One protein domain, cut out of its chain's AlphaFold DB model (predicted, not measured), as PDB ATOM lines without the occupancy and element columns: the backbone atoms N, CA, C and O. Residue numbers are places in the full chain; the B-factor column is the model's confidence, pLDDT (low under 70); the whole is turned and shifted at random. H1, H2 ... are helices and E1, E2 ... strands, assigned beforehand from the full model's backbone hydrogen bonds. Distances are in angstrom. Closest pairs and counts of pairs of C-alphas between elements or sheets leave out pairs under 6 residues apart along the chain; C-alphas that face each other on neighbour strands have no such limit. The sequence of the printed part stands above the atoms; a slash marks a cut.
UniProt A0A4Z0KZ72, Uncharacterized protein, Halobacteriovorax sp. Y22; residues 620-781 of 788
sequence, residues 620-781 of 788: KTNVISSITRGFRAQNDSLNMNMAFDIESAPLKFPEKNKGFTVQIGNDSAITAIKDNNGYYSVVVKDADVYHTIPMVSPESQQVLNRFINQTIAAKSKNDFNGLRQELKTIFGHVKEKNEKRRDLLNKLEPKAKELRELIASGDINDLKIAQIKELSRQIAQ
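What this domain is: This is residues 620 to 781 of the 788 residues of an uncharacterized protein of Halobacteriovorax sp. Y22 (UniProt A0A4Z0KZ72). A long rod is built on one long helix, H3, with H1 alongside it, H2 and H4 folded back at its two ends, and a four-stranded sheet laid crosswise toward the H2 end. H1, H2 and H3 cover one face of the sheet; its other face is bare. The 162 printed residues hold four named helices and four named strands in the order H1 E1 E2 E3 E4 H2 H3 H4, mixed in class. The sheet, in the order E1, E2, E3, E4, is antiparallel. The whole is loose, with a radius of gyration of the C-alphas of 20.7 A and spans of 72 by 30 by 24 A.

How they stand to each other: H1, residues 620 to 648, is on the sheet of E1 (660 to 664), E2 (668 to 674), E3 (680 to 686) and E4 (689 to 694), at a height over the sheet of 7.5 A. H1 runs across the strands, at 83 degrees to E4 on the local plane. The strands form a meander, each the antiparallel neighbour of the one before. N 662 and O 670 of the hairpin E1 and E2 are 2.8 A apart, N 671 and O 683 of the hairpin E2 and E3 2.8 A, and N 684 and O 691 of the hairpin E3 and E4 2.8 A, each within hydrogen-bond range. H2, residues 698 to 717, and H3, residues 721 to 760, are on the same face as H1, in two layers, helices over one face of a sheet. H3 is the hub. It touches H1 at a shallow tilt of 23 degrees, opposite ways, closest at the C-alphas of Thr 621 and Ala 752, 5.3 A. With residues 722 to 730 alone H3 touches H2 in a helical hairpin, at a steep tilt of 42 degrees, closest at the C-alphas of Gln 710 and Leu 723, 5.0 A. With residues 748 to 759 alone it touches H4, residues 766 to 781, in another, at 7 degrees, closest at the C-alphas of Leu 748 and Ile 779, 6.1 A. H4 is not on the sheet and is apart from H1 and H2. In H2 and H4 every O i to N i+4 pair is within hydrogen-bond range; H1 has 19 of 25 and H3 34 of 36.

Where its parts are: H1 begins at C-alpha 620 (27.131, -23.721, -2.563) and measures 42.7 A. E1 to E4 measure 13.1, 19.3, 19.6 and 16.5 A. H2 measures 28.2 A and H3 56.8 A, from C-alpha 721 (-5.210, -43.047, -30.955). H4, 22.6 A, ends at C-alpha 781 (30.201, -19.755, -17.700).

The domain as a whole: The C-alphas farthest apart, of Lys 717 and Asn 765, are 72.3 A apart. The printed part has no cut. The link from H1 to E1 is long, with 11 residues; the other links are tight. The mean pLDDT of the printed part is 81.2; residues 632 to 641 and 675 to 678 are among those under 70.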
ATOM      1  N   LYS A 620      27.845 -23.848  -1.283       85.44
ATOM      2  CA  LYS A 620      27.131 -23.721  -2.563       85.44
ATOM      3  C   LYS A 620      27.506 -24.807  -3.571       85.44
ATOM      4  O   LYS A 620      26.625 -25.296  -4.278       85.44
ATOM      5  N   THR A 621      28.762 -25.257  -3.609       85.56
ATOM      6  CA  THR A 621      29.148 -26.412  -4.440       85.56
ATOM      7  C   THR A 621      28.441 -27.688  -3.979       85.56
ATOM      8  O   THR A 621      27.959 -28.448  -4.817       85.56
ATOM      9  N   ASN A 622      28.258 -27.883  -2.666       78.88
ATOM     10  CA  ASN A 622      27.477 -29.006  -2.126       78.88
ATOM     11  C   ASN A 622      26.010 -28.989  -2.563       78.88
ATOM     12  O   ASN A 622      25.434 -30.052  -2.818       78.88
ATOM     13  N   VAL A 623      25.406 -27.803  -2.654       78.50
ATOM     14  CA  VAL A 623      24.046 -27.647  -3.179       78.50
ATOM     15  C   VAL A 623      23.993 -28.078  -4.644       78.50
ATOM     16  O   VAL A 623      23.171 -28.929  -4.979       78.50
ATOM     17  N   ILE A 624      24.917 -27.596  -5.488       80.38
ATOM     18  CA  ILE A 624      25.007 -28.005  -6.903       80.38
ATOM     19  C   ILE A 624      25.134 -29.528  -7.017       80.38
ATOM     20  O   ILE A 624      24.318 -30.154  -7.688       80.38
ATOM     21  N   SER A 625      26.081 -30.154  -6.312       77.31
ATOM     22  CA  SER A 625      26.264 -31.614  -6.351       77.31
ATOM     23  C   SER A 625      25.045 -32.395  -5.848       77.31
ATOM     24  O   SER A 625      24.777 -33.502  -6.313       77.31
ATOM     25  N   SER A 626      24.297 -31.861  -4.881       71.75
ATOM     26  CA  SER A 626      23.088 -32.524  -4.371       71.75
ATOM     27  C   SER A 626      21.943 -32.447  -5.376       71.75
ATOM     28  O   SER A 626      21.283 -33.456  -5.620       71.75
ATOM     29  N   ILE A 627      21.766 -31.288  -6.015       71.94
ATOM     30  CA  ILE A 627      20.780 -31.110  -7.081       71.94
ATOM     31  C   ILE A 627      21.126 -31.998  -8.284       71.94
ATOM     32  O   ILE A 627      20.250 -32.708  -8.776       71.94
ATOM     33  N   THR A 628      22.392 -32.039  -8.715       74.56
ATOM     34  CA  THR A 628      22.829 -32.889  -9.836       74.56
ATOM     35  C   THR A 628      22.520 -34.365  -9.597       74.56
ATOM     36  O   THR A 628      21.943 -35.018 -10.467       74.56
ATOM     37  N   ARG A 629      22.858 -34.892  -8.412       71.06
ATOM     38  CA  ARG A 629      22.572 -36.291  -8.058       71.06
ATOM     39  C   ARG A 629      21.072 -36.589  -8.055       71.06
ATOM     40  O   ARG A 629      20.671 -37.612  -8.603       71.06
ATOM     41  N   GLY A 630      20.260 -35.684  -7.498       68.19
ATOM     42  CA  GLY A 630      18.799 -35.801  -7.509       68.19
ATOM     43  C   GLY A 630      18.231 -35.867  -8.929       68.19
ATOM     44  O   GLY A 630      17.485 -36.788  -9.256       68.19
ATOM     45  N   PHE A 631      18.662 -34.954  -9.806       71.50
ATOM     46  CA  PHE A 631      18.228 -34.938 -11.203       71.50
ATOM     47  C   PHE A 631      18.664 -36.176 -11.987       71.50
ATOM     48  O   PHE A 631      17.874 -36.663 -12.791       71.50
ATOM     49  N   ARG A 632      19.885 -36.693 -11.786       68.62
ATOM     50  CA  ARG A 632      20.366 -37.884 -12.510       68.62
ATOM     51  C   ARG A 632      19.484 -39.101 -12.212       68.62
ATOM     52  O   ARG A 632      18.949 -39.688 -13.146       68.62
ATOM     53  N   ALA A 633      19.246 -39.391 -10.931       63.53
ATOM     54  CA  ALA A 633      18.414 -40.520 -10.509       63.53
ATOM     55  C   ALA A 633      16.979 -40.447 -11.065       63.53
ATOM     56  O   ALA A 633      16.425 -41.449 -11.504       63.53
ATOM     57  N   GLN A 634      16.385 -39.251 -11.090       65.25
ATOM     58  CA  GLN A 634      15.005 -39.055 -11.546       65.25
ATOM     59  C   GLN A 634      14.876 -39.039 -13.077       65.25
ATOM     60  O   GLN A 634      13.881 -39.499 -13.628       65.25
ATOM     61  N   ASN A 635      15.875 -38.504 -13.782       66.00
ATOM     62  CA  ASN A 635      15.861 -38.398 -15.240       66.00
ATOM     63  C   ASN A 635      15.997 -39.770 -15.918       66.00
ATOM     64  O   ASN A 635      15.400 -40.001 -16.966       66.00
ATOM     65  N   ASP A 636      16.772 -40.681 -15.326       63.19
ATOM     66  CA  ASP A 636      16.922 -42.036 -15.861       63.19
ATOM     67  C   ASP A 636      15.629 -42.860 -15.712       63.19
ATOM     68  O   ASP A 636      15.248 -43.542 -16.660       63.19
ATOM     69  N   SER A 637      14.888 -42.700 -14.603       61.22
ATOM     70  CA  SER A 637      13.563 -43.323 -14.406       61.22
ATOM     71  C   SER A 637      12.536 -42.837 -15.433       61.22
ATOM     72  O   SER A 637      11.936 -43.639 -16.152       61.22
ATOM     73  N   LEU A 638      12.395 -41.511 -15.561       67.44
ATOM     74  CA  LEU A 638      11.377 -40.892 -16.407       67.44
ATOM     75  C   LEU A 638      11.517 -41.283 -17.887       67.44
ATOM     76  O   LEU A 638      10.519 -41.474 -18.579       67.44
ATOM     77  N   ASN A 639      12.753 -41.376 -18.390       66.75
ATOM     78  CA  ASN A 639      13.000 -41.623 -19.810       66.75
ATOM     79  C   ASN A 639      12.722 -43.076 -20.235       66.75
ATOM     80  O   ASN A 639      12.393 -43.295 -21.401       66.75
ATOM     81  N   MET A 640      12.874 -44.052 -19.332       60.62
ATOM     82  CA  MET A 640      12.719 -45.479 -19.646       60.62
ATOM     83  C   MET A 640      11.279 -45.971 -19.456       60.62
ATOM     84  O   MET A 640      10.724 -46.570 -20.376       60.62
ATOM     85  N   ASN A 641      10.656 -45.681 -18.312       69.06
ATOM     86  CA  ASN A 641       9.351 -46.258 -17.968       69.06
ATOM     87  C   ASN A 641       8.216 -45.617 -18.771       69.06
ATOM     88  O   ASN A 641       7.397 -46.297 -19.383       69.06
ATOM     89  N   MET A 642       8.216 -44.289 -18.866       74.38
ATOM     90  CA  MET A 642       7.096 -43.574 -19.465       74.38
ATOM     91  C   MET A 642       6.990 -43.749 -20.984       74.38
ATOM     92  O   MET A 642       5.885 -43.763 -21.525       74.38
ATOM     93  N   ALA A 643       8.121 -43.895 -21.681       74.00
ATOM     94  CA  ALA A 643       8.129 -44.169 -23.116       74.00
ATOM     95  C   ALA A 643       7.413 -45.494 -23.420       74.00
ATOM     96  O   ALA A 643       6.556 -45.553 -24.301       74.00
ATOM     97  N   PHE A 644       7.742 -46.529 -22.646       73.62
ATOM     98  CA  PHE A 644       7.133 -47.849 -22.742       73.62
ATOM     99  C   PHE A 644       5.649 -47.818 -22.352       73.62
ATOM    100  O   PHE A 644       4.806 -48.367 -23.067       73.62
ATOM    101  N   ASP A 645       5.310 -47.121 -21.266       79.75
ATOM    102  CA  ASP A 645       3.939 -47.019 -20.766       79.75
ATOM    103  C   ASP A 645       3.007 -46.312 -21.760       79.75
ATOM    104  O   ASP A 645       1.888 -46.766 -21.992       79.75
ATOM    105  N   ILE A 646       3.456 -45.232 -22.412       82.25
ATOM    106  CA  ILE A 646       2.651 -44.530 -23.430       82.25
ATOM    107  C   ILE A 646       2.295 -45.467 -24.597       82.25
ATOM    108  O   ILE A 646       1.210 -45.350 -25.176       82.25
ATOM    109  N   GLU A 647       3.185 -46.397 -24.953       80.62
ATOM    110  CA  GLU A 647       2.993 -47.321 -26.074       80.62
ATOM    111  C   GLU A 647       2.194 -48.573 -25.727       80.62
ATOM    112  O   GLU A 647       1.483 -49.097 -26.584       80.62
ATOM    113  N   SER A 648       2.277 -49.058 -24.497       80.62
ATOM    114  CA  SER A 648       1.748 -50.378 -24.137       80.62
ATOM    115  C   SER A 648       0.607 -50.320 -23.124       80.62
ATOM    116  O   SER A 648      -0.281 -51.172 -23.158       80.62
ATOM    117  N   ALA A 649       0.559 -49.295 -22.270       85.25
ATOM    118  CA  ALA A 649      -0.390 -49.239 -21.169       85.25
ATOM    119  C   ALA A 649      -1.762 -48.687 -21.598       85.25
ATOM    120  O   ALA A 649      -1.857 -47.824 -22.486       85.25
ATOM    121  N   PRO A 650      -2.855 -49.145 -20.959       85.44
ATOM    122  CA  PRO A 650      -4.175 -48.572 -21.175       85.44
ATOM    123  C   PRO A 650      -4.203 -47.110 -20.715       85.44
ATOM    124  O   PRO A 650      -3.698 -46.770 -19.642       85.44
ATOM    125  N   LEU A 651      -4.836 -46.256 -21.522       88.88
ATOM    126  CA  LEU A 651      -5.093 -44.862 -21.176       88.88
ATOM    127  C   LEU A 651      -6.453 -44.747 -20.488       88.88
ATOM    128  O   LEU A 651      -7.438 -45.326 -20.946       88.88
ATOM    129  N   LYS A 652      -6.511 -44.000 -19.386       88.19
ATOM    130  CA  LYS A 652      -7.748 -43.766 -18.631       88.19
ATOM    131  C   LYS A 652      -7.867 -42.305 -18.223       88.19
ATOM    132  O   LYS A 652      -6.870 -41.607 -18.042       88.19
ATOM    133  N   PHE A 653      -9.099 -41.848 -18.034       85.56
ATOM    134  CA  PHE A 653      -9.368 -40.570 -17.385       85.56
ATOM    135  C   PHE A 653      -9.688 -40.820 -15.907       85.56
ATOM    136  O   PHE A 653     -10.481 -41.714 -15.615       85.56
ATOM    137  N   PRO A 654      -9.093 -40.069 -14.965       76.19
ATOM    138  CA  PRO A 654      -9.402 -40.237 -13.551       76.19
ATOM    139  C   PRO A 654     -10.863 -39.864 -13.256       76.19
ATOM    140  O   PRO A 654     -11.366 -38.865 -13.768       76.19
ATOM    141  N   GLU A 655     -11.519 -40.631 -12.376       61.50
ATOM    142  CA  GLU A 655     -12.939 -40.452 -12.011       61.50
ATOM    143  C   GLU A 655     -13.243 -39.071 -11.409       61.50
ATOM    144  O   GLU A 655     -14.332 -38.523 -11.573       61.50
ATOM    145  N   LYS A 656     -12.262 -38.465 -10.728       65.31
ATOM    146  CA  LYS A 656     -12.363 -37.085 -10.243       65.31
ATOM    147  C   LYS A 656     -11.849 -36.137 -11.319       65.31
ATOM    148  O   LYS A 656     -10.673 -36.185 -11.672       65.31
ATOM    149  N   ASN A 657     -12.729 -35.245 -11.773       53.69
ATOM    150  CA  ASN A 657     -12.496 -34.241 -12.815       53.69
ATOM    151  C   ASN A 657     -11.374 -33.248 -12.422       53.69
ATOM    152  O   ASN A 657     -11.621 -32.118 -12.010       53.69
ATOM    153  N   LYS A 658     -10.109 -33.667 -12.522       58.97
ATOM    154  CA  LYS A 658      -8.916 -32.837 -12.289       58.97
ATOM    155  C   LYS A 658      -8.420 -32.220 -13.603       58.97
ATOM    156  O   LYS A 658      -7.260 -32.355 -13.966       58.97
ATOM    157  N   GLY A 659      -9.307 -31.560 -14.345       70.44
ATOM    158  CA  GLY A 659      -8.949 -30.911 -15.612       70.44
ATOM    159  C   GLY A 659      -8.532 -31.896 -16.717       70.44
ATOM    160  O   GLY A 659      -9.218 -32.891 -16.977       70.44
ATOM    161  N   PHE A 660      -7.424 -31.594 -17.398       86.12
ATOM    162  CA  PHE A 660      -6.883 -32.359 -18.528       86.12
ATOM    163  C   PHE A 660      -5.800 -33.344 -18.055       86.12
ATOM    164  O   PHE A 660      -4.623 -33.211 -18.397       86.12
ATOM    165  N   THR A 661      -6.202 -34.305 -17.217       89.12
ATOM    166  CA  THR A 661      -5.355 -35.423 -16.771       89.12
ATOM    167  C   THR A 661      -5.634 -36.676 -17.590       89.12
ATOM    168  O   THR A 661      -6.793 -37.062 -17.755       89.12
ATOM    169  N   VAL A 662      -4.566 -37.345 -18.018       88.38
ATOM    170  CA  VAL A 662      -4.580 -38.673 -18.634       88.38
ATOM    171  C   VAL A 662      -3.721 -39.599 -17.785       88.38
ATOM    172  O   VAL A 662      -2.542 -39.324 -17.565       88.38
ATOM    173  N   GLN A 663      -4.318 -40.676 -17.289       88.94
ATOM    174  CA  GLN A 663      -3.616 -41.732 -16.573       88.94
ATOM    175  C   GLN A 663      -3.094 -42.756 -17.583       88.94
ATOM    176  O   GLN A 663      -3.804 -43.129 -18.520       88.94
ATOM    177  N   ILE A 664      -1.845 -43.168 -17.400       87.62
ATOM    178  CA  ILE A 664      -1.115 -44.085 -18.270       87.62
ATOM    179  C   ILE A 664      -0.752 -45.283 -17.392       87.62
ATOM    180  O   ILE A 664       0.090 -45.172 -16.505       87.62
ATOM    181  N   GLY A 665      -1.454 -46.406 -17.561       85.44
ATOM    182  CA  GLY A 665      -1.336 -47.524 -16.622       85.44
ATOM    183  C   GLY A 665      -1.866 -47.175 -15.224       85.44
ATOM    184  O   GLY A 665      -2.874 -46.476 -15.097       85.44
ATOM    185  N   ASN A 666      -1.220 -47.689 -14.176       81.56
ATOM    186  CA  ASN A 666      -1.669 -47.494 -12.791       81.56
ATOM    187  C   ASN A 666      -0.973 -46.313 -12.102       81.56
ATOM    188  O   ASN A 666      -1.635 -45.541 -11.403       81.56
ATOM    189  N   ASP A 667       0.320 -46.115 -12.363       80.56
ATOM    190  CA  ASP A 667       1.161 -45.245 -11.534       80.56
ATOM    191  C   ASP A 667       1.590 -43.947 -12.233       80.56
ATOM    192  O   ASP A 667       1.939 -42.969 -11.561       80.56
ATOM    193  N   SER A 668       1.460 -43.894 -13.561       85.38
ATOM    194  CA  SER A 668       1.890 -42.768 -14.389       85.38
ATOM    195  C   SER A 668       0.713 -41.894 -14.824       85.38
ATOM    196  O   SER A 668      -0.404 -42.361 -15.070       85.38
ATOM    197  N   ALA A 669       0.935 -40.584 -14.919       87.25
ATOM    198  CA  ALA A 669      -0.078 -39.654 -15.410       87.25
ATOM    199  C   ALA A 669       0.535 -38.401 -16.031       87.25
ATOM    200  O   ALA A 669       1.528 -37.865 -15.546       87.25
ATOM    201  N   ILE A 670      -0.124 -37.868 -17.055       88.00
ATOM    202  CA  ILE A 670       0.192 -36.566 -17.640       88.00
ATOM    203  C   ILE A 670      -0.986 -35.636 -17.386       88.00
ATOM    204  O   ILE A 670      -2.131 -35.958 -17.694       88.00
ATOM    205  N   THR A 671      -0.713 -34.480 -16.789       87.81
ATOM    206  CA  THR A 671      -1.728 -33.466 -16.501       87.81
ATOM    207  C   THR A 671      -1.313 -32.126 -17.073       87.81
ATOM    208  O   THR A 671      -0.255 -31.607 -16.725       87.81
ATOM    209  N   ALA A 672      -2.176 -31.522 -17.886       87.19
ATOM    210  CA  ALA A 672      -2.060 -30.102 -18.181       87.19
ATOM    211  C   ALA A 672      -2.670 -29.301 -17.027       87.19
ATOM    212  O   ALA A 672      -3.860 -29.420 -16.722       87.19
ATOM    213  N   ILE A 673      -1.840 -28.483 -16.385       83.25
ATOM    214  CA  ILE A 673      -2.264 -27.566 -15.334       83.25
ATOM    215  C   ILE A 673      -1.962 -26.135 -15.739       83.25
ATOM    216  O   ILE A 673      -1.008 -25.845 -16.462       83.25
ATOM    217  N   LYS A 674      -2.745 -25.221 -15.180       74.50
ATOM    218  CA  LYS A 674      -2.246 -23.882 -14.914       74.50
ATOM    219  C   LYS A 674      -1.460 -23.986 -13.613       74.50
ATOM    220  O   LYS A 674      -2.031 -24.351 -12.586       74.50
ATOM    221  N   ASP A 675      -0.151 -23.797 -13.678       63.75
ATOM    222  CA  ASP A 675       0.695 -23.858 -12.495       63.75
ATOM    223  C   ASP A 675       0.318 -22.744 -11.499       63.75
ATOM    224  O   ASP A 675      -0.458 -21.831 -11.803       63.75
ATOM    225  N   ASN A 676       0.900 -22.785 -10.299       52.47
ATOM    226  CA  ASN A 676       0.660 -21.783  -9.248       52.47
ATOM    227  C   ASN A 676       1.043 -20.344  -9.658       52.47
ATOM    228  O   ASN A 676       0.846 -19.407  -8.889       52.47
ATOM    229  N   ASN A 677       1.608 -20.165 -10.852       55.41
ATOM    230  CA  ASN A 677       2.143 -18.917 -11.376       55.41
ATOM    231  C   ASN A 677       1.317 -18.402 -12.558       55.41
ATOM    232  O   ASN A 677       1.677 -17.399 -13.168       55.41
ATOM    233  N   GLY A 678       0.219 -19.087 -12.882       62.22
ATOM    234  CA  GLY A 678      -0.665 -18.723 -13.972       62.22
ATOM    235  C   GLY A 678      -0.181 -19.167 -15.351       62.22
ATOM    236  O   GLY A 678      -0.861 -18.857 -16.329       62.22
ATOM    237  N   TYR A 679       0.934 -19.896 -15.445       71.00
ATOM    238  CA  TYR A 679       1.448 -20.415 -16.707       71.00
ATOM    239  C   TYR A 679       0.910 -21.804 -16.968       71.00
ATOM    240  O   TYR A 679       0.748 -22.619 -16.059       71.00
ATOM    241  N   TYR A 680       0.694 -22.107 -18.237       80.88
ATOM    242  CA  TYR A 680       0.415 -23.474 -18.605       80.88
ATOM    243  C   TYR A 680       1.673 -24.332 -18.467       80.88
ATOM    244  O   TYR A 680       2.761 -23.969 -18.914       80.88
ATOM    245  N   SER A 681       1.517 -25.468 -17.801       83.69
ATOM    246  CA  SER A 681       2.568 -26.452 -17.586       83.69
ATOM    247  C   SER A 681       2.013 -27.847 -17.792       83.69
ATOM    248  O   SER A 681       0.838 -28.114 -17.532       83.69
ATOM    249  N   VAL A 682       2.891 -28.755 -18.198       85.00
ATOM    250  CA  VAL A 682       2.618 -30.184 -18.120       85.00
ATOM    251  C   VAL A 682       3.259 -30.714 -16.845       85.00
ATOM    252  O   VAL A 682       4.440 -30.482 -16.579       85.00
ATOM    253  N   VAL A 683       2.458 -31.409 -16.043       83.94
ATOM    254  CA  VAL A 683       2.933 -32.219 -14.928       83.94
ATOM    255  C   VAL A 683       2.941 -33.664 -15.367       83.94
ATOM    256  O   VAL A 683       1.902 -34.231 -15.704       83.94
ATOM    257  N   VAL A 684       4.129 -34.240 -15.334       83.06
ATOM    258  CA  VAL A 684       4.375 -35.635 -15.633       83.06
ATOM    259  C   VAL A 684       4.620 -36.361 -14.317       83.06
ATOM    260  O   VAL A 684       5.581 -36.054 -13.614       83.06
ATOM    261  N   LYS A 685       3.719 -37.273 -13.962       83.50
ATOM    262  CA  LYS A 685       3.843 -38.176 -12.822       83.50
ATOM    263  C   LYS A 685       4.361 -39.524 -13.325       83.50
ATOM    264  O   LYS A 685       3.726 -40.104 -14.200       83.50
ATOM    265  N   ASP A 686       5.461 -39.991 -12.752       79.81
ATOM    266  CA  ASP A 686       6.018 -41.340 -12.915       79.81
ATOM    267  C   ASP A 686       6.218 -41.923 -11.513       79.81
ATOM    268  O   ASP A 686       7.022 -41.396 -10.736       79.81
ATOM    269  N   ALA A 687       5.419 -42.928 -11.147       77.81
ATOM    270  CA  ALA A 687       5.327 -43.437  -9.776       77.81
ATOM    271  C   ALA A 687       5.157 -42.300  -8.740       77.81
ATOM    272  O   ALA A 687       4.195 -41.529  -8.795       77.81
ATOM    273  N   ASP A 688       6.094 -42.145  -7.805       73.25
ATOM    274  CA  ASP A 688       6.048 -41.110  -6.767       73.25
ATOM    275  C   ASP A 688       6.758 -39.807  -7.158       73.25
ATOM    276  O   ASP A 688       6.960 -38.925  -6.320       73.25
ATOM    277  N   VAL A 689       7.148 -39.639  -8.422       69.62
ATOM    278  CA  VAL A 689       7.900 -38.470  -8.889       69.62
ATOM    279  C   VAL A 689       7.042 -37.606  -9.803       69.62
ATOM    280  O   VAL A 689       6.372 -38.088 -10.710       69.62
ATOM    281  N   TYR A 690       7.078 -36.295  -9.571       75.06
ATOM    282  CA  TYR A 690       6.364 -35.292 -10.352       75.06
ATOM    283  C   TYR A 690       7.364 -34.349 -11.011       75.06
ATOM    284  O   TYR A 690       8.098 -33.626 -10.332       75.06
ATOM    285  N   HIS A 691       7.332 -34.297 -12.336       76.50
ATOM    286  CA  HIS A 691       8.093 -33.364 -13.151       76.50
ATOM    287  C   HIS A 691       7.153 -32.273 -13.647       76.50
ATOM    288  O   HIS A 691       6.206 -32.547 -14.377       76.50
ATOM    289  N   THR A 692       7.397 -31.028 -13.246       78.12
ATOM    290  CA  THR A 692       6.636 -29.875 -13.747       78.12
ATOM    291  C   THR A 692       7.454 -29.159 -14.805       78.12
ATOM    292  O   THR A 692       8.574 -28.717 -14.539       78.12
ATOM    293  N   ILE A 693       6.886 -29.055 -16.004       79.12
ATOM    294  CA  ILE A 693       7.551 -28.514 -17.184       79.12
ATOM    295  C   ILE A 693       6.688 -27.382 -17.740       79.12
ATOM    296  O   ILE A 693       5.586 -27.644 -18.231       79.12
ATOM    297  N   PRO A 694       7.164 -26.130 -17.660       79.94
ATOM    298  CA  PRO A 694       6.478 -25.002 -18.273       79.94
ATOM    299  C   PRO A 694       6.363 -25.169 -19.790       79.94
ATOM    300  O   PRO A 694       7.324 -25.587 -20.444       79.94
ATOM    301  N   MET A 695       5.181 -24.833 -20.311       84.00
ATOM    302  CA  MET A 695       4.817 -24.864 -21.732       84.00
ATOM    303  C   MET A 695       4.424 -23.448 -22.166       84.00
ATOM    304  O   MET A 695       3.259 -23.151 -22.429       84.00
ATOM    305  N   VAL A 696       5.395 -22.538 -22.129       82.62
ATOM    306  CA  VAL A 696       5.181 -21.096 -22.322       82.62
ATOM    307  C   VAL A 696       5.651 -20.595 -23.682       82.62
ATOM    308  O   VAL A 696       5.175 -19.544 -24.108       82.62
ATOM    309  N   SER A 697       6.531 -21.320 -24.378       85.75
ATOM    310  CA  SER A 697       6.939 -20.957 -25.742       85.75
ATOM    311  C   SER A 697       5.789 -21.144 -26.739       85.75
ATOM    312  O   SER A 697       4.942 -22.009 -26.510       85.75
ATOM    313  N   PRO A 698       5.743 -20.389 -27.858       86.81
ATOM    314  CA  PRO A 698       4.696 -20.558 -28.870       86.81
ATOM    315  C   PRO A 698       4.564 -22.010 -29.353       86.81
ATOM    316  O   PRO A 698       3.459 -22.533 -29.467       86.81
ATOM    317  N   GLU A 699       5.695 -22.686 -29.556       86.94
ATOM    318  CA  GLU A 699       5.747 -24.099 -29.935       86.94
ATOM    319  C   GLU A 699       5.171 -25.014 -28.842       86.94
ATOM    320  O   GLU A 699       4.282 -25.824 -29.108       86.94
ATOM    321  N   SER A 700       5.598 -24.847 -27.585       86.38
ATOM    322  CA  SER A 700       5.088 -25.665 -26.475       86.38
ATOM    323  C   SER A 700       3.605 -25.402 -26.186       86.38
ATOM    324  O   SER A 700       2.877 -26.323 -25.817       86.38
ATOM    325  N   GLN A 701       3.121 -24.176 -26.398       87.00
ATOM    326  CA  GLN A 701       1.697 -23.851 -26.304       87.00
ATOM    327  C   GLN A 701       0.878 -24.549 -27.395       87.00
ATOM    328  O   GLN A 701      -0.210 -25.043 -27.110       87.00
ATOM    329  N   GLN A 702       1.394 -24.649 -28.625       89.12
ATOM    330  CA  GLN A 702       0.732 -25.417 -29.686       89.12
ATOM    331  C   GLN A 702       0.634 -26.901 -29.323       89.12
ATOM    332  O   GLN A 702      -0.444 -27.481 -29.443       89.12
ATOM    333  N   VAL A 703       1.724 -27.496 -28.826       87.62
ATOM    334  CA  VAL A 703       1.740 -28.889 -28.341       87.62
ATOM    335  C   VAL A 703       0.700 -29.089 -27.239       87.62
ATOM    336  O   VAL A 703      -0.092 -30.029 -27.284       87.62
ATOM    337  N   LEU A 704       0.644 -28.173 -26.272       88.50
ATOM    338  CA  LEU A 704      -0.327 -28.236 -25.187       88.50
ATOM    339  C   LEU A 704      -1.774 -28.122 -25.682       88.50
ATOM    340  O   LEU A 704      -2.635 -28.880 -25.238       88.50
ATOM    341  N   ASN A 705      -2.049 -27.194 -26.598       89.19
ATOM    342  CA  ASN A 705      -3.382 -27.008 -27.164       89.19
ATOM    343  C   ASN A 705      -3.830 -28.246 -27.948       89.19
ATOM    344  O   ASN A 705      -4.975 -28.675 -27.808       89.19
ATOM    345  N   ARG A 706      -2.926 -28.871 -28.720       90.88
ATOM    346  CA  ARG A 706      -3.213 -30.150 -29.385       90.88
ATOM    347  C   ARG A 706      -3.529 -31.243 -28.373       90.88
ATOM    348  O   ARG A 706      -4.550 -31.907 -28.519       90.88
ATOM    349  N   PHE A 707      -2.734 -31.376 -27.313       90.50
ATOM    350  CA  PHE A 707      -3.004 -32.333 -26.240       90.50
ATOM    351  C   PHE A 707      -4.363 -32.109 -25.563       90.50
ATOM    352  O   PHE A 707      -5.115 -33.064 -25.366       90.50
ATOM    353  N   ILE A 708      -4.713 -30.859 -25.248       89.06
ATOM    354  CA  ILE A 708      -6.018 -30.498 -24.679       89.06
ATOM    355  C   ILE A 708      -7.147 -30.911 -25.632       89.06
ATOM    356  O   ILE A 708      -8.084 -31.595 -25.215       89.06
ATOM    357  N   ASN A 709      -7.033 -30.572 -26.916       89.44
ATOM    358  CA  ASN A 709      -8.040 -30.901 -27.924       89.44
ATOM    359  C   ASN A 709      -8.192 -32.415 -28.114       89.44
ATOM    360  O   ASN A 709      -9.316 -32.917 -28.148       89.44
ATOM    361  N   GLN A 710      -7.084 -33.160 -28.168       90.19
ATOM    362  CA  GLN A 710      -7.120 -34.621 -28.260       90.19
ATOM    363  C   GLN A 710      -7.668 -35.267 -26.986       90.19
ATOM    364  O   GLN A 710      -8.379 -36.263 -27.062       90.19
ATOM    365  N   THR A 711      -7.422 -34.676 -25.816       88.56
ATOM    366  CA  THR A 711      -8.020 -35.129 -24.552       88.56
ATOM    367  C   THR A 711      -9.542 -34.966 -24.579       88.56
ATOM    368  O   THR A 711     -10.267 -35.869 -24.165       88.56
ATOM    369  N   ILE A 712     -10.051 -33.842 -25.095       87.44
ATOM    370  CA  ILE A 712     -11.495 -33.597 -25.261       87.44
ATOM    371  C   ILE A 712     -12.100 -34.566 -26.289       87.44
ATOM    372  O   ILE A 712     -13.161 -35.151 -26.048       87.44
ATOM    373  N   ALA A 713     -11.423 -34.775 -27.421       86.75
ATOM    374  CA  ALA A 713     -11.857 -35.709 -28.455       86.75
ATOM    375  C   ALA A 713     -11.914 -37.152 -27.927       86.75
ATOM    376  O   ALA A 713     -12.927 -37.825 -28.097       86.75
ATOM    377  N   ALA A 714     -10.883 -37.598 -27.208       87.62
ATOM    378  CA  ALA A 714     -10.837 -38.927 -26.611       87.62
ATOM    379  C   ALA A 714     -11.924 -39.125 -25.541       87.62
ATOM    380  O   ALA A 714     -12.583 -40.161 -25.529       87.62
ATOM    381  N   LYS A 715     -12.191 -38.113 -24.697       86.44
ATOM    382  CA  LYS A 715     -13.300 -38.155 -23.724       86.44
ATOM    383  C   LYS A 715     -14.676 -38.275 -24.385       86.44
ATOM    384  O   LYS A 715     -15.555 -38.913 -23.820       86.44
ATOM    385  N   SER A 716     -14.877 -37.643 -25.542       85.25
ATOM    386  CA  SER A 716     -16.179 -37.616 -26.230       85.25
ATOM    387  C   SER A 716     -16.408 -38.805 -27.161       85.25
ATOM    388  O   SER A 716     -17.535 -39.272 -27.279       85.25
ATOM    389  N   LYS A 717     -15.355 -39.296 -27.824       85.50
ATOM    390  CA  LYS A 717     -15.443 -40.332 -28.867       85.50
ATOM    391  C   LYS A 717     -14.926 -41.701 -28.430       85.50
ATOM    392  O   LYS A 717     -15.035 -42.648 -29.198       85.50
ATOM    393  N   ASN A 718     -14.352 -41.802 -27.227       81.38
ATOM    394  CA  ASN A 718     -13.663 -42.995 -26.730       81.38
ATOM    395  C   ASN A 718     -12.537 -43.492 -27.670       81.38
ATOM    396  O   ASN A 718     -12.213 -44.677 -27.692       81.38
ATOM    397  N   ASP A 719     -11.947 -42.580 -28.454       81.19
ATOM    398  CA  ASP A 719     -10.824 -42.850 -29.355       81.19
ATOM    399  C   ASP A 719      -9.532 -42.270 -28.772       81.19
ATOM    400  O   ASP A 719      -9.365 -41.056 -28.640       81.19
ATOM    401  N   PHE A 720      -8.609 -43.160 -28.419       87.00
ATOM    402  CA  PHE A 720      -7.353 -42.827 -27.758       87.00
ATOM    403  C   PHE A 720      -6.162 -42.724 -28.715       87.00
ATOM    404  O   PHE A 720      -5.073 -42.355 -28.271       87.00
ATOM    405  N   ASN A 721      -6.329 -43.011 -30.010       86.19
ATOM    406  CA  ASN A 721      -5.210 -43.047 -30.955       86.19
ATOM    407  C   ASN A 721      -4.572 -41.663 -31.136       86.19
ATOM    408  O   ASN A 721      -3.357 -41.512 -30.992       86.19
ATOM    409  N   GLY A 722      -5.397 -40.635 -31.366       85.31
ATOM    410  CA  GLY A 722      -4.931 -39.247 -31.467       85.31
ATOM    411  C   GLY A 722      -4.294 -38.744 -30.168       85.31
ATOM    412  O   GLY A 722      -3.255 -38.084 -30.194       85.31
ATOM    413  N   LEU A 723      -4.858 -39.127 -29.017       88.56
ATOM    414  CA  LEU A 723      -4.313 -38.776 -27.707       88.56
ATOM    415  C   LEU A 723      -2.949 -39.427 -27.461       88.56
ATOM    416  O   LEU A 723      -2.028 -38.761 -26.995       88.56
ATOM    417  N   ARG A 724      -2.791 -40.707 -27.809       89.62
ATOM    418  CA  ARG A 724      -1.523 -41.427 -27.670       89.62
ATOM    419  C   ARG A 724      -0.421 -40.792 -28.515       89.62
ATOM    420  O   ARG A 724       0.700 -40.660 -28.029       89.62
ATOM    421  N   GLN A 725      -0.733 -40.349 -29.733       88.31
ATOM    422  CA  GLN A 725       0.236 -39.651 -30.577       88.31
ATOM    423  C   GLN A 725       0.693 -38.324 -29.950       88.31
ATOM    424  O   GLN A 725       1.895 -38.074 -29.872       88.31
ATOM    425  N   GLU A 726      -0.225 -37.507 -29.424       89.06
ATOM    426  CA  GLU A 726       0.160 -36.256 -28.751       89.06
ATOM    427  C   GLU A 726       0.900 -36.494 -27.426       89.06
ATOM    428  O   GLU A 726       1.802 -35.727 -27.085       89.06
ATOM    429  N   LEU A 727       0.597 -37.572 -26.691       88.88
ATOM    430  CA  LEU A 727       1.384 -37.971 -25.516       88.88
ATOM    431  C   LEU A 727       2.837 -38.286 -25.899       88.88
ATOM    432  O   LEU A 727       3.750 -37.846 -25.197       88.88
ATOM    433  N   LYS A 728       3.072 -38.975 -27.029       88.12
ATOM    434  CA  LYS A 728       4.428 -39.198 -27.560       88.12
ATOM    435  C   LYS A 728       5.119 -37.880 -27.904       88.12
ATOM    436  O   LYS A 728       6.289 -37.711 -27.569       88.12
ATOM    437  N   THR A 729       4.408 -36.937 -28.525       88.00
ATOM    438  CA  THR A 729       4.950 -35.605 -28.832       88.00
ATOM    439  C   THR A 729       5.346 -34.855 -27.562       88.00
ATOM    440  O   THR A 729       6.489 -34.410 -27.459       88.00
ATOM    441  N   ILE A 730       4.458 -34.767 -26.563       85.19
ATOM    442  CA  ILE A 730       4.772 -34.160 -25.260       85.19
ATOM    443  C   ILE A 730       6.005 -34.823 -24.653       85.19
ATOM    444  O   ILE A 730       6.949 -34.128 -24.281       85.19
ATOM    445  N   PHE A 731       6.022 -36.153 -24.575       84.12
ATOM    446  CA  PHE A 731       7.130 -36.887 -23.979       84.12
ATOM    447  C   PHE A 731       8.453 -36.653 -24.725       84.12
ATOM    448  O   PHE A 731       9.482 -36.458 -24.083       84.12
ATOM    449  N   GLY A 732       8.425 -36.564 -26.058       83.69
ATOM    450  CA  GLY A 732       9.576 -36.174 -26.874       83.69
ATOM    451  C   GLY A 732      10.151 -34.811 -26.473       83.69
ATOM    452  O   GLY A 732      11.348 -34.709 -26.203       83.69
ATOM    453  N   HIS A 733       9.302 -33.786 -26.322       80.12
ATOM    454  CA  HIS A 733       9.732 -32.464 -25.841       80.12
ATOM    455  C   HIS A 733      10.293 -32.509 -24.412       80.12
ATOM    456  O   HIS A 733      11.269 -31.821 -24.093       80.12
ATOM    457  N   VAL A 734       9.684 -33.305 -23.529       77.81
ATOM    458  CA  VAL A 734      10.175 -33.497 -22.157       77.81
ATOM    459  C   VAL A 734      11.568 -34.125 -22.165       77.81
ATOM    460  O   VAL A 734      12.473 -33.607 -21.502       77.81
ATOM    461  N   LYS A 735      11.752 -35.190 -22.952       80.44
ATOM    462  CA  LYS A 735      13.012 -35.918 -23.108       80.44
ATOM    463  C   LYS A 735      14.119 -35.025 -23.665       80.44
ATOM    464  O   LYS A 735      15.180 -34.938 -23.055       80.44
ATOM    465  N   GLU A 736      13.864 -34.283 -24.741       81.75
ATOM    466  CA  GLU A 736      14.852 -33.367 -25.333       81.75
ATOM    467  C   GLU A 736      15.317 -32.307 -24.317       81.75
ATOM    468  O   GLU A 736      16.515 -32.081 -24.109       81.75
ATOM    469  N   LYS A 737      14.368 -31.674 -23.613       78.50
ATOM    470  CA  LYS A 737      14.691 -30.696 -22.565       78.50
ATOM    471  C   LYS A 737      15.494 -31.346 -21.426       78.50
ATOM    472  O   LYS A 737      16.359 -30.696 -20.838       78.50
ATOM    473  N   ASN A 738      15.235 -32.613 -21.108       77.25
ATOM    474  CA  ASN A 738      15.965 -33.376 -20.096       77.25
ATOM    475  C   ASN A 738      17.386 -33.768 -20.513       77.25
ATOM    476  O   ASN A 738      18.285 -33.758 -19.669       77.25
ATOM    477  N   GLU A 739      17.614 -34.085 -21.784       81.12
ATOM    478  CA  GLU A 739      18.946 -34.378 -22.323       81.12
ATOM    479  C   GLU A 739      19.843 -33.136 -22.268       81.12
ATOM    480  O   GLU A 739      20.958 -33.207 -21.747       81.12
ATOM    481  N   LYS A 740      19.320 -31.964 -22.657       83.56
ATOM    482  CA  LYS A 740      20.038 -30.679 -22.525       83.56
ATOM    483  C   LYS A 740      20.440 -30.385 -21.075       83.56
ATOM    484  O   LYS A 740      21.541 -29.907 -20.808       83.56
ATOM    485  N   ARG A 741      19.563 -30.693 -20.113       81.06
ATOM    486  CA  ARG A 741      19.856 -30.540 -18.676       81.06
ATOM    487  C   ARG A 741      20.931 -31.512 -18.213       81.06
ATOM    488  O   ARG A 741      21.809 -31.124 -17.450       81.06
ATOM    489  N   ARG A 742      20.873 -32.762 -18.668       81.44
ATOM    490  CA  ARG A 742      21.861 -33.795 -18.338       81.44
ATOM    491  C   ARG A 742      23.257 -33.399 -18.808       81.44
ATOM    492  O   ARG A 742      24.192 -33.487 -18.020       81.44
ATOM    493  N   ASP A 743      23.382 -32.922 -20.044       86.44
ATOM    494  CA  ASP A 743      24.652 -32.432 -20.591       86.44
ATOM    495  C   ASP A 743      25.235 -31.296 -19.735       86.44
ATOM    496  O   ASP A 743      26.390 -31.346 -19.309       86.44
ATOM    497  N   LEU A 744      24.401 -30.317 -19.377       86.81
ATOM    498  CA  LEU A 744      24.800 -29.227 -18.492       86.81
ATOM    499  C   LEU A 744      25.285 -29.728 -17.120       86.81
ATOM    500  O   LEU A 744      26.334 -29.298 -16.634       86.81
ATOM    501  N   LEU A 745      24.534 -30.630 -16.484       84.81
ATOM    502  CA  LEU A 745      24.885 -31.176 -15.173       84.81
ATOM    503  C   LEU A 745      26.187 -31.987 -15.219       84.81
ATOM    504  O   LEU A 745      27.006 -31.867 -14.308       84.81
ATOM    505  N   ASN A 746      26.412 -32.744 -16.296       87.31
ATOM    506  CA  ASN A 746      27.644 -33.502 -16.517       87.31
ATOM    507  C   ASN A 746      28.872 -32.595 -16.694       87.31
ATOM    508  O   ASN A 746      29.978 -33.008 -16.359       87.31
ATOM    509  N   LYS A 747      28.689 -31.356 -17.165       90.12
ATOM    510  CA  LYS A 747      29.756 -30.344 -17.245       90.12
ATOM    511  C   LYS A 747      29.987 -29.625 -15.909       90.12
ATOM    512  O   LYS A 747      31.128 -29.335 -15.560       90.12
ATOM    513  N   LEU A 748      28.923 -29.340 -15.151       88.62
ATOM    514  CA  LEU A 748      29.003 -28.586 -13.890       88.62
ATOM    515  C   LEU A 748      29.505 -29.413 -12.703       88.62
ATOM    516  O   LEU A 748      30.298 -28.914 -11.906       88.62
ATOM    517  N   GLU A 749      29.039 -30.654 -12.555       86.94
ATOM    518  CA  GLU A 749      29.347 -31.490 -11.388       86.94
ATOM    519  C   GLU A 749      30.853 -31.739 -11.193       86.94
ATOM    520  O   GLU A 749      31.324 -31.523 -10.071       86.94
ATOM    521  N   PRO A 750      31.639 -32.101 -12.230       91.12
ATOM    522  CA  PRO A 750      33.079 -32.292 -12.078       91.12
ATOM    523  C   PRO A 750      33.785 -31.023 -11.598       91.12
ATOM    524  O   PRO A 750      34.621 -31.090 -10.703       91.12
ATOM    525  N   LYS A 751      33.397 -29.855 -12.124       93.31
ATOM    526  CA  LYS A 751      33.990 -28.564 -11.751       93.31
ATOM    527  C   LYS A 751      33.623 -28.134 -10.335       93.31
ATOM    528  O   LYS A 751      34.475 -27.642  -9.599       93.31
ATOM    529  N   ALA A 752      32.378 -28.358  -9.920       89.88
ATOM    530  CA  ALA A 752      31.955 -28.111  -8.544       89.88
ATOM    531  C   ALA A 752      32.696 -29.021  -7.548       89.88
ATOM    532  O   ALA A 752      33.068 -28.566  -6.463       89.88
ATOM    533  N   LYS A 753      32.943 -30.284  -7.926       90.44
ATOM    534  CA  LYS A 753      33.735 -31.239  -7.141       90.44
ATOM    535  C   LYS A 753      35.204 -30.814  -7.048       90.44
ATOM    536  O   LYS A 753      35.712 -30.710  -5.937       90.44
ATOM    537  N   GLU A 754      35.828 -30.480  -8.177       93.25
ATOM    538  CA  GLU A 754      37.208 -29.975  -8.260       93.25
ATOM    539  C   GLU A 754      37.401 -28.742  -7.360       93.25
ATOM    540  O   GLU A 754      38.313 -28.690  -6.536       93.25
ATOM    541  N   LEU A 755      36.474 -27.779  -7.429       93.19
ATOM    542  CA  LEU A 755      36.501 -26.586  -6.584       93.19
ATOM    543  C   LEU A 755      36.376 -26.921  -5.089       93.19
ATOM    544  O   LEU A 755      37.052 -26.317  -4.255       93.19
ATOM    545  N   ARG A 756      35.519 -27.878  -4.725       90.00
ATOM    546  CA  ARG A 756      35.353 -28.308  -3.331       90.00
ATOM    547  C   ARG A 756      36.615 -28.987  -2.795       90.00
ATOM    548  O   ARG A 756      37.007 -28.707  -1.665       90.00
ATOM    549  N   GLU A 757      37.224 -29.869  -3.578       90.56
ATOM    550  CA  GLU A 757      38.468 -30.560  -3.216       90.56
ATOM    551  C   GLU A 757      39.617 -29.562  -3.041       90.56
ATOM    552  O   GLU A 757      40.348 -29.623  -2.051       90.56
ATOM    553  N   LEU A 758      39.694 -28.568  -3.928       89.12
ATOM    554  CA  LEU A 758      40.664 -27.483  -3.831       89.12
ATOM    555  C   LEU A 758      40.522 -26.698  -2.516       89.12
ATOM    556  O   LEU A 758      41.524 -26.446  -1.846       89.12
ATOM    557  N   ILE A 759      39.291 -26.372  -2.106       88.50
ATOM    558  CA  ILE A 759      39.014 -25.681  -0.835       88.50
ATOM    559  C   ILE A 759      39.335 -26.569   0.378       88.50
ATOM    560  O   ILE A 759      39.859 -26.078   1.374       88.50
ATOM    561  N   ALA A 760      39.042 -27.870   0.307       86.69
ATOM    562  CA  ALA A 760      39.262 -28.804   1.413       86.69
ATOM    563  C   ALA A 760      40.749 -29.074   1.710       86.69
ATOM    564  O   ALA A 760      41.077 -29.523   2.804       86.69
ATOM    565  N   SER A 761      41.648 -28.776   0.767       82.38
ATOM    566  CA  SER A 761      43.091 -29.040   0.880       82.38
ATOM    567  C   SER A 761      43.856 -28.181   1.908       82.38
ATOM    568  O   SER A 761      45.074 -28.308   2.002       82.38
ATOM    569  N   GLY A 762      43.178 -27.311   2.669       64.69
ATOM    570  CA  GLY A 762      43.678 -26.671   3.899       64.69
ATOM    571  C   GLY A 762      44.679 -25.525   3.721       64.69
ATOM    572  O   GLY A 762      44.510 -24.471   4.328       64.69
ATOM    573  N   ASP A 763      45.682 -25.674   2.855       69.62
ATOM    574  CA  ASP A 763      46.689 -24.631   2.638       69.62
ATOM    575  C   ASP A 763      46.156 -23.575   1.675       69.62
ATOM    576  O   ASP A 763      46.284 -23.745   0.467       69.62
ATOM    577  N   ILE A 764      45.539 -22.499   2.157       69.56
ATOM    578  CA  ILE A 764      45.069 -21.408   1.293       69.56
ATOM    579  C   ILE A 764      46.215 -20.420   1.052       69.56
ATOM    580  O   ILE A 764      46.568 -19.628   1.923       69.56
ATOM    581  N   ASN A 765      46.784 -20.455  -0.152       76.56
ATOM    582  CA  ASN A 765      47.767 -19.488  -0.643       76.56
ATOM    583  C   ASN A 765      47.224 -18.727  -1.868       76.56
ATOM    584  O   ASN A 765      46.158 -19.052  -2.400       76.56
ATOM    585  N   ASP A 766      47.953 -17.712  -2.332       72.62
ATOM    586  CA  ASP A 766      47.503 -16.860  -3.442       72.62
ATOM    587  C   ASP A 766      47.284 -17.642  -4.750       72.62
ATOM    588  O   ASP A 766      46.338 -17.351  -5.490       72.62
ATOM    589  N   LEU A 767      48.090 -18.680  -5.006       76.50
ATOM    590  CA  LEU A 767      47.929 -19.570  -6.158       76.50
ATOM    591  C   LEU A 767      46.590 -20.316  -6.106       76.50
ATOM    592  O   LEU A 767      45.830 -20.304  -7.076       76.50
ATOM    593  N   LYS A 768      46.253 -20.908  -4.958       80.12
ATOM    594  CA  LYS A 768      44.975 -21.599  -4.763       80.12
ATOM    595  C   LYS A 768      43.794 -20.641  -4.795       80.12
ATOM    596  O   LYS A 768      42.758 -20.988  -5.350       80.12
ATOM    597  N   ILE A 769      43.933 -19.415  -4.286       81.31
ATOM    598  CA  ILE A 769      42.891 -18.385  -4.428       81.31
ATOM    599  C   ILE A 769      42.658 -18.048  -5.909       81.31
ATOM    600  O   ILE A 769      41.508 -17.889  -6.325       81.31
ATOM    601  N   ALA A 770      43.716 -17.953  -6.719       81.31
ATOM    602  CA  ALA A 770      43.588 -17.739  -8.159       81.31
ATOM    603  C   ALA A 770      42.892 -18.924  -8.852       81.31
ATOM    604  O   ALA A 770      41.963 -18.709  -9.632       81.31
ATOM    605  N   GLN A 771      43.261 -20.159  -8.505       86.62
ATOM    606  CA  GLN A 771      42.609 -21.376  -9.004       86.62
ATOM    607  C   GLN A 771      41.128 -21.451  -8.596       86.62
ATOM    608  O   GLN A 771      40.275 -21.743  -9.430       86.62
ATOM    609  N   ILE A 772      40.793 -21.104  -7.349       87.81
ATOM    610  CA  ILE A 772      39.409 -21.010  -6.857       87.81
ATOM    611  C   ILE A 772      38.614 -20.002  -7.688       87.81
ATOM    612  O   ILE A 772      37.490 -20.296  -8.099       87.81
ATOM    613  N   LYS A 773      39.177 -18.817  -7.959       87.19
ATOM    614  CA  LYS A 773      38.525 -17.784  -8.779       87.19
ATOM    615  C   LYS A 773      38.289 -18.256 -10.211       87.19
ATOM    616  O   LYS A 773      37.208 -18.019 -10.746       87.19
ATOM    617  N   GLU A 774      39.267 -18.933 -10.800       90.88
ATOM    618  CA  GLU A 774      39.178 -19.439 -12.167       90.88
ATOM    619  C   GLU A 774      38.163 -20.583 -12.292       90.88
ATOM    620  O   GLU A 774      37.258 -20.511 -13.122       90.88
ATOM    621  N   LEU A 775      38.193 -21.574 -11.398       92.50
ATOM    622  CA  LEU A 775      37.177 -22.632 -11.359       92.50
ATOM    623  C   LEU A 775      35.773 -22.071 -11.117       92.50
ATOM    624  O   LEU A 775      34.809 -22.490 -11.757       92.50
ATOM    625  N   SER A 776      35.651 -21.066 -10.248       90.81
ATOM    626  CA  SER A 776      34.382 -20.373 -10.015       90.81
ATOM    627  C   SER A 776      33.880 -19.646 -11.271       90.81
ATOM    628  O   SER A 776      32.678 -19.653 -11.545       90.81
ATOM    629  N   ARG A 777      34.783 -19.046 -12.067       91.94
ATOM    630  CA  ARG A 777      34.463 -18.433 -13.369       91.94
ATOM    631  C   ARG A 777      33.955 -19.485 -14.353       91.94
ATOM    632  O   ARG A 777      32.901 -19.270 -14.948       91.94
ATOM    633  N   GLN A 778      34.652 -20.615 -14.477       92.12
ATOM    634  CA  GLN A 778      34.267 -21.719 -15.363       92.12
ATOM    635  C   GLN A 778      32.879 -22.266 -15.006       92.12
ATOM    636  O   GLN A 778      32.020 -22.365 -15.878       92.12
ATOM    637  N   ILE A 779      32.606 -22.529 -13.720       89.56
ATOM    638  CA  ILE A 779      31.278 -22.957 -13.236       89.56
ATOM    639  C   ILE A 779      30.195 -21.949 -13.659       89.56
ATOM    640  O   ILE A 779      29.154 -22.326 -14.205       89.56
ATOM    641  N   ALA A 780      30.448 -20.650 -13.478       88.12
ATOM    642  CA  ALA A 780      29.504 -19.615 -13.879       88.12
ATOM    643  C   ALA A 780      29.301 -19.523 -15.404       88.12
ATOM    644  O   ALA A 780      28.171 -19.259 -15.822       88.12
ATOM    645  N   GLN A 781      30.328 -19.746 -16.233       86.38
ATOM    646  CA  GLN A 781      30.201 -19.755 -17.700       86.38
ATOM    647  C   GLN A 781      29.478 -21.000 -18.216       86.38
ATOM    648  O   GLN A 781      28.553 -20.871 -19.018       86.38
TER     649      GLN A 781